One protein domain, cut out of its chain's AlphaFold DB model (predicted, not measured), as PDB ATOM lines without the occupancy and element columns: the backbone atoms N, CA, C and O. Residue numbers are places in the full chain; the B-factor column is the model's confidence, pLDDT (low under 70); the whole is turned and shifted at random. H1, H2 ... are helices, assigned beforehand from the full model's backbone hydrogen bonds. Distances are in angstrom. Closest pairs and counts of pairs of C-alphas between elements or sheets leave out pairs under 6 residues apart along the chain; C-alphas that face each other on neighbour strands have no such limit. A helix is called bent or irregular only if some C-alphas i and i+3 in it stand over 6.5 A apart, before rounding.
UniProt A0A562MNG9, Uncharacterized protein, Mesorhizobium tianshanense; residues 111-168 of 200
ATOM      1  N   ALA A 111       8.217  62.524   2.205       93.06
ATOM      2  CA  ALA A 111       8.845  63.294   3.276       93.06
ATOM      3  C   ALA A 111       8.068  63.188   4.599       93.06
ATOM      4  O   ALA A 111       8.669  62.993   5.655       93.06
ATOM      5  N   GLU A 112       6.738  63.267   4.553       91.94
ATOM      6  CA  GLU A 112       5.893  63.136   5.743       91.94
ATOM      7  C   GLU A 112       5.875  61.703   6.278       91.94
ATOM      8  O   GLU A 112       5.910  61.506   7.493       91.94
ATOM      9  N   ILE A 113       5.875  60.704   5.390       90.88
ATOM     10  CA  ILE A 113       6.000  59.294   5.778       90.88
ATOM     11  C   ILE A 113       7.328  59.088   6.511       90.88
ATOM     12  O   ILE A 113       7.339  58.564   7.625       90.88
ATOM     13  N   ASN A 114       8.439  59.562   5.944       93.38
ATOM     14  CA  ASN A 114       9.752  59.472   6.583       93.38
ATOM     15  C   ASN A 114       9.778  60.190   7.937       93.38
ATOM     16  O   ASN A 114      10.271  59.632   8.917       93.38
ATOM     17  N   ALA A 115       9.177  61.378   8.034       94.12
ATOM     18  CA  ALA A 115       9.065  62.097   9.299       94.12
ATOM     19  C   ALA A 115       8.281  61.296  10.357       94.12
ATOM     20  O   ALA A 115       8.707  61.226  11.512       94.12
ATOM     21  N   GLN A 116       7.180  60.636   9.980       92.56
ATOM     22  CA  GLN A 116       6.420  59.763  10.883       92.56
ATOM     23  C   GLN A 116       7.217  58.528  11.317       92.56
ATOM     24  O   GLN A 116       7.178  58.152  12.491       92.56
ATOM     25  N   LEU A 117       7.967  57.911  10.400       92.94
ATOM     26  CA  LEU A 117       8.836  56.773  10.702       92.94
ATOM     27  C   LEU A 117       9.933  57.155  11.697       92.94
ATOM     28  O   LEU A 117      10.170  56.418  12.658       92.94
ATOM     29  N   THR A 118      10.568  58.310  11.512       94.56
ATOM     30  CA  THR A 118      11.578  58.827  12.441       94.56
ATOM     31  C   THR A 118      10.960  59.175  13.794       94.56
ATOM     32  O   THR A 118      11.497  58.778  14.827       94.56
ATOM     33  N   ALA A 119       9.797  59.830  13.819       93.19
ATOM     34  CA  ALA A 119       9.092  60.162  15.060       93.19
ATOM     35  C   ALA A 119       8.649  58.916  15.848       93.19
ATOM     36  O   ALA A 119       8.652  58.912  17.078       93.19
ATOM     37  N   ALA A 120       8.309  57.816  15.172       92.31
ATOM     38  CA  ALA A 120       7.993  56.563  15.853       92.31
ATOM     39  C   ALA A 120       9.183  56.031  16.672       92.31
ATOM     40  O   ALA A 120       8.985  55.466  17.752       92.31
ATOM     41  N   LEU A 121      10.418  56.257  16.209       91.44
ATOM     42  CA  LEU A 121      11.632  55.829  16.907       91.44
ATOM     43  C   LEU A 121      11.892  56.616  18.199       91.44
ATOM     44  O   LEU A 121      12.596  56.116  19.076       91.44
ATOM     45  N   THR A 122      11.281  57.792  18.362       92.81
ATOM     46  CA  THR A 122      11.413  58.622  19.569       92.81
ATOM     47  C   THR A 122      10.344  58.320  20.626       92.81
ATOM     48  O   THR A 122      10.285  58.996  21.652       92.81
ATOM     49  N   LEU A 123       9.477  57.321  20.406       89.75
ATOM     50  CA  LEU A 123       8.405  56.977  21.343       89.75
ATOM     51  C   LEU A 123       8.940  56.364  22.654       89.75
ATOM     52  O   LEU A 123       9.685  55.380  22.611       89.75
ATOM     53  N   PRO A 124       8.486  56.844  23.828       87.25
ATOM     54  CA  PRO A 124       8.854  56.264  25.114       87.25
ATOM     55  C   PRO A 124       8.071  54.965  25.422       87.25
ATOM     56  O   PRO A 124       6.933  54.791  24.958       87.25
ATOM     57  N   PRO A 125       8.617  54.067  26.268       85.31
ATOM     58  CA  PRO A 125       9.925  54.160  26.926       85.31
ATOM     59  C   PRO A 125      11.102  53.806  25.987       85.31
ATOM     60  O   PRO A 125      10.945  52.921  25.140       85.31
ATOM     61  N   PRO A 126      12.300  54.407  26.173       76.69
ATOM     62  CA  PRO A 126      13.473  54.179  25.313       76.69
ATOM     63  C   PRO A 126      13.943  52.724  25.253       76.69
ATOM     64  O   PRO A 126      14.545  52.310  24.272       76.69
ATOM     65  N   ASN A 127      13.628  51.917  26.268       80.12
ATOM     66  CA  ASN A 127      14.016  50.504  26.339       80.12
ATOM     67  C   ASN A 127      12.878  49.551  25.930       80.12
ATOM     68  O   ASN A 127      13.001  48.340  26.067       80.12
ATOM     69  N   GLY A 128      11.759  50.080  25.424       82.31
ATOM     70  CA  GLY A 128      10.612  49.285  24.991       82.31
ATOM     71  C   GLY A 128      10.604  48.978  23.491       82.31
ATOM     72  O   GLY A 128      11.060  49.769  22.665       82.31
ATOM     73  N   LEU A 129       9.955  47.869  23.120       88.12
ATOM     74  CA  LEU A 129       9.698  47.480  21.721       88.12
ATOM     75  C   LEU A 129       8.723  48.414  20.989       88.12
ATOM     76  O   LEU A 129       8.541  48.301  19.777       88.12
ATOM     77  N   ARG A 130       8.080  49.335  21.715       85.44
ATOM     78  CA  ARG A 130       7.054  50.238  21.187       85.44
ATOM     79  C   ARG A 130       7.562  51.031  19.983       85.44
ATOM     80  O   ARG A 130       6.898  51.034  18.954       85.44
ATOM     81  N   ARG A 131       8.745  51.637  20.091       90.00
ATOM     82  CA  ARG A 131       9.334  52.471  19.034       90.00
ATOM     83  C   ARG A 131       9.507  51.719  17.708       90.00
ATOM     84  O   ARG A 131       9.067  52.181  16.662       90.00
ATOM     85  N   TRP A 132      10.033  50.496  17.787       88.06
ATOM     86  CA  TRP A 132      10.237  49.615  16.638       88.06
ATOM     87  C   TRP A 132       8.910  49.120  16.076       88.06
ATOM     88  O   TRP A 132       8.702  49.134  14.869       88.06
ATOM     89  N   THR A 133       7.976  48.752  16.957       88.88
ATOM     90  CA  THR A 133       6.646  48.278  16.556       88.88
ATOM     91  C   THR A 133       5.919  49.323  15.714       88.88
ATOM     92  O   THR A 133       5.394  48.987  14.659       88.88
ATOM     93  N   TYR A 134       5.894  50.586  16.153       88.62
ATOM     94  CA  TYR A 134       5.232  51.653  15.399       88.62
ATOM     95  C   TYR A 134       5.993  52.028  14.127       88.62
ATOM     96  O   TYR A 134       5.355  52.217  13.098       88.62
ATOM     97  N   HIS A 135       7.330  52.057  14.166       91.62
ATOM     98  CA  HIS A 135       8.149  52.313  12.981       91.62
ATOM     99  C   HIS A 135       7.855  51.296  11.864       91.62
ATOM    100  O   HIS A 135       7.476  51.676  10.759       91.62
ATOM    101  N   TYR A 136       7.924  49.995  12.163       89.19
ATOM    102  CA  TYR A 136       7.643  48.957  11.166       89.19
ATOM    103  C   TYR A 136       6.166  48.886  10.774       89.19
ATOM    104  O   TYR A 136       5.863  48.617   9.615       89.19
ATOM    105  N   LEU A 137       5.237  49.156  11.697       87.31
ATOM    106  CA  LEU A 137       3.807  49.183  11.379       87.31
ATOM    107  C   LEU A 137       3.469  50.299  10.381       87.31
ATOM    108  O   LEU A 137       2.750  50.054   9.416       87.31
ATOM    109  N   PHE A 138       3.996  51.506  10.589       88.69
ATOM    110  CA  PHE A 138       3.804  52.616   9.656       88.69
ATOM    111  C   PHE A 138       4.496  52.355   8.318       88.69
ATOM    112  O   PHE A 138       3.904  52.618   7.274       88.69
ATOM    113  N   GLY A 139       5.690  51.753   8.335       89.50
ATOM    114  CA  GLY A 139       6.376  51.333   7.113       89.50
ATOM    115  C   GLY A 139       5.544  50.327   6.318       89.50
ATOM    116  O   GLY A 139       5.350  50.495   5.118       89.50
ATOM    117  N   LEU A 140       4.965  49.333   6.999       88.12
ATOM    118  CA  LEU A 140       4.080  48.342   6.387       88.12
ATOM    119  C   LEU A 140       2.845  48.995   5.756       88.12
ATOM    120  O   LEU A 140       2.490  48.648   4.630       88.12
ATOM    121  N   PHE A 141       2.208  49.946   6.446       88.62
ATOM    122  CA  PHE A 141       1.090  50.700   5.877       88.62
ATOM    123  C   PHE A 141       1.491  51.472   4.623       88.62
ATOM    124  O   PHE A 141       0.765  51.414   3.632       88.62
ATOM    125  N   ALA A 142       2.656  52.122   4.640       86.75
ATOM    126  CA  ALA A 142       3.156  52.879   3.501       86.75
ATOM    127  C   ALA A 142       3.412  51.993   2.270       86.75
ATOM    128  O   ALA A 142       3.068  52.390   1.162       86.75
ATOM    129  N   VAL A 143       3.966  50.785   2.445       87.44
ATOM    130  CA  VAL A 143       4.321  49.919   1.302       87.44
ATOM    131  C   VAL A 143       3.184  49.026   0.800       87.44
ATOM    132  O   VAL A 143       3.186  48.641  -0.366       87.44
ATOM    133  N   THR A 144       2.219  48.670   1.654       83.06
ATOM    134  CA  THR A 144       1.138  47.732   1.284       83.06
ATOM    135  C   THR A 144      -0.217  48.396   1.069       83.06
ATOM    136  O   THR A 144      -1.079  47.805   0.423       83.06
ATOM    137  N   GLY A 145      -0.442  49.593   1.622       81.25
ATOM    138  CA  GLY A 145      -1.749  50.253   1.589       81.25
ATOM    139  C   GLY A 145      -2.864  49.486   2.317       81.25
ATOM    140  O   GLY A 145      -4.042  49.728   2.052       81.25
ATOM    141  N   ILE A 146      -2.528  48.537   3.203       82.62
ATOM    142  CA  ILE A 146      -3.527  47.779   3.971       82.62
ATOM    143  C   ILE A 146      -4.232  48.670   4.988       82.62
ATOM    144  O   ILE A 146      -3.629  49.542   5.615       82.62
ATOM    145  N   ARG A 147      -5.515  48.396   5.231       77.25
ATOM    146  CA  ARG A 147      -6.253  49.115   6.277       77.25
ATOM    147  C   ARG A 147      -5.764  48.696   7.661       77.25
ATOM    148  O   ARG A 147      -5.455  47.527   7.896       77.25
ATOM    149  N   LEU A 148      -5.846  49.605   8.635       76.19
ATOM    150  CA  LEU A 148      -5.543  49.311  10.045       76.19
ATOM    151  C   LEU A 148      -6.271  48.053  10.557       76.19
ATOM    152  O   LEU A 148      -5.688  47.235  11.267       76.19
ATOM    153  N   SER A 149      -7.533  47.855  10.164       71.88
ATOM    154  CA  SER A 149      -8.312  46.667  10.536       71.88
ATOM    155  C   SER A 149      -7.784  45.365   9.928       71.88
ATOM    156  O   SER A 149      -7.957  44.304  10.523       71.88
ATOM    157  N   GLU A 150      -7.170  45.428   8.748       78.62
ATOM    158  CA  GLU A 150      -6.573  44.277   8.064       78.62
ATOM    159  C   GLU A 150      -5.234  43.916   8.724       78.62
ATOM    160  O   GLU A 150      -5.025  42.759   9.086       78.62
ATOM    161  N   ALA A 151      -4.395  44.908   9.036       76.06
ATOM    162  CA  ALA A 151      -3.163  44.688   9.800       76.06
ATOM    163  C   ALA A 151      -3.409  44.136  11.211       76.06
ATOM    164  O   ALA A 151      -2.691  43.253  11.680       76.06
ATOM    165  N   MET A 152      -4.467  44.598  11.883       72.06
ATOM    166  CA  MET A 152      -4.872  44.052  13.181       72.06
ATOM    167  C   MET A 152      -5.272  42.572  13.093       72.06
ATOM    168  O   MET A 152      -5.005  41.816  14.025       72.06
ATOM    169  N   ARG A 153      -5.874  42.138  11.976       70.62
ATOM    170  CA  ARG A 153      -6.193  40.719  11.741       70.62
ATOM    171  C   ARG A 153      -4.943  39.896  11.436       70.62
ATOM    172  O   ARG A 153      -4.839  38.798  11.968       70.62
ATOM    173  N   LEU A 154      -3.978  40.443  10.690       65.75
ATOM    174  CA  LEU A 154      -2.680  39.798  10.435       65.75
ATOM    175  C   LEU A 154      -1.898  39.525  11.731       65.75
ATOM    176  O   LEU A 154      -1.305  38.462  11.901       65.75
ATOM    177  N   ARG A 155      -1.955  40.447  12.701       60.06
ATOM    178  CA  ARG A 155      -1.340  40.245  14.023       60.06
ATOM    179  C   ARG A 155      -1.992  39.111  14.821       60.06
ATOM    180  O   ARG A 155      -1.313  38.433  15.591       60.06
ATOM    181  N   ALA A 156      -3.301  38.915  14.669       53.47
ATOM    182  CA  ALA A 156      -4.020  37.846  15.357       53.47
ATOM    183  C   ALA A 156      -3.662  36.463  14.790       53.47
ATOM    184  O   ALA A 156      -3.503  35.522  15.564       53.47
ATOM    185  N   SER A 157      -3.465  36.345  13.474       47.69
ATOM    186  CA  SER A 157      -3.008  35.102  12.843       47.69
ATOM    187  C   SER A 157      -1.549  34.764  13.177       47.69
ATOM    188  O   SER A 157      -1.264  33.599  13.431       47.69
ATOM    189  N   LEU A 158      -0.648  35.748  13.285       44.66
ATOM    190  CA  LEU A 158       0.753  35.504  13.679       44.66
ATOM    191  C   LEU A 158       0.894  34.966  15.117       44.66
ATOM    192  O   LEU A 158       1.680  34.054  15.358       44.66
ATOM    193  N   ARG A 159       0.069  35.435  16.067       38.75
ATOM    194  CA  ARG A 159       0.036  34.870  17.435       38.75
ATOM    195  C   ARG A 159      -0.409  33.406  17.487       38.75
ATOM    196  O   ARG A 159      -0.007  32.684  18.393       38.75
ATOM    197  N   LEU A 160      -1.230  32.961  16.535       37.88
ATOM    198  CA  LEU A 160      -1.671  31.564  16.468       37.88
ATOM    199  C   LEU A 160      -0.577  30.632  15.924       37.88
ATOM    200  O   LEU A 160      -0.596  29.440  16.229       37.88
ATOM    201  N   VAL A 161       0.388  31.161  15.164       44.91
ATOM    202  CA  VAL A 161       1.544  30.392  14.675       44.91
ATOM    203  C   VAL A 161       2.579  30.194  15.788       44.91
ATOM    204  O   VAL A 161       3.052  29.072  15.974       44.91
ATOM    205  N   GLU A 162       2.836  31.212  16.623       39.97
ATOM    206  CA  GLU A 162       3.706  31.066  17.808       39.97
ATOM    207  C   GLU A 162       3.186  30.000  18.786       39.97
ATOM    208  O   GLU A 162       3.960  29.213  19.331       39.97
ATOM    209  N   GLN A 163       1.865  29.915  18.976       37.66
ATOM    210  CA  GLN A 163       1.267  28.974  19.926       37.66
ATOM    211  C   GLN A 163       1.292  27.517  19.428       37.66
ATOM    212  O   GLN A 163       1.359  26.596  20.242       37.66
ATOM    213  N   LYS A 164       1.313  27.295  18.103       40.69
ATOM    214  CA  LYS A 164       1.509  25.961  17.510       40.69
ATOM    215  C   LYS A 164       2.975  25.512  17.548       40.69
ATOM    216  O   LYS A 164       3.228  24.340  17.812       40.69
ATOM    217  N   HIS A 165       3.936  26.423  17.374       40.16
ATOM    218  CA  HIS A 165       5.364  26.096  17.497       40.16
ATOM    219  C   HIS A 165       5.817  25.872  18.951       40.16
ATOM    220  O   HIS A 165       6.658  25.005  19.204       40.16
ATOM    221  N   ALA A 166       5.223  26.577  19.923       40.09
ATOM    222  CA  ALA A 166       5.549  26.437  21.347       40.09
ATOM    223  C   ALA A 166       5.121  25.092  21.971       40.09
ATOM    224  O   ALA A 166       5.683  24.693  22.991       40.09
ATOM    225  N   LEU A 167       4.164  24.377  21.368       42.69
ATOM    226  CA  LEU A 167       3.766  23.027  21.800       42.69
ATOM    227  C   LEU A 167       4.591  21.910  21.144       42.69
ATOM    228  O   LEU A 167       4.481  20.761  21.559       42.69
ATOM    229  N   SER A 168       5.432  22.230  20.153       45.41
ATOM    230  CA  SER A 168       6.225  21.230  19.426       45.41
ATOM    231  C   SER A 168       7.706  21.205  19.808       45.41
ATOM    232  O   SER A 168       8.412  20.299  19.374       45.41
TER     233      SER A 168
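Overview. This is residues 111 to 168 of the 200 residues of an uncharacterized protein of Mesorhizobium tianshanense (UniProt A0A562MNG9). A helical hairpin, H1 and H2 side by side, makes the body, and a third helix, H3, turns off beyond the far end of H2 and sticks out with residues 152 to 168 as a free arm. The arm makes much of the length of the whole, and its contact with the hairpin is slight. The printed part has 58 residues with three named helices, in the order H1, H2, H3 along the chain, and no named strand; the class is all helix. The whole is loose, with a radius of gyration of the C-alphas of 13.9 A, and its C-alphas span 44 by 29 by 14 A along their three main axes, an outline that is only just flat.

Arrangement. The printed part begins with H1, residues 111 to 121, and a short link of 8 residues joins it to H2, residues 130 to 144. H1 and H2 touch, with 17 pairs of C-alphas within 8 A, and the closest C-alphas are those of Leu 121 and Arg 131, 4.6 A apart. Their lines stand at a shallow tilt of 27 degrees and they run opposite ways, a helical hairpin. A tight link of 3 residues joins H2 to H3, residues 148 to 166. H2 and H3 are close but not clearly touching: their closest C-alphas, those of Phe 141 and Leu 148, are 8.0 A apart. These two run opposite ways at a steep tilt of 62 degrees, with 16.0 A from centre to centre. H1 and H3 are apart. In H2 every O i to N i+4 pair is within hydrogen-bond range; in H1 6 of 7 are, and in H3 14 of 15.

Along the chain. H1 begins at C-alpha 111, at (8.845, 63.294, 3.276), and measures 15.8 A from its first to its last C-alpha, that of Leu 121. H2 runs from Arg 130, with its C-alpha at (7.054, 50.238, 21.187), to Thr 144, a length of 20.9 A. H3 is the longest helix, with 19 residues and 27.8 A from the C-alpha of Leu 148 to that of Ala 166, which is at (5.549, 26.437, 21.347). No helix is bent or irregular.

Size, cuts and confidence. The two C-alphas farthest apart are those of Ala 111 and Ser 168, the first and last printed residues, at 45.1 A. Residues 152 to 168, of which 152 to 166 belong to H3, stand free; without them the body has 41 residues and spans 29 by 23 by 10 A. The printed part has no cut, and no link is long. The mean pLDDT of the printed part is 75.7, and residues 154 to 168 are under 70; the mean of H3 is 55, against 93 for H1 and 88 for H2.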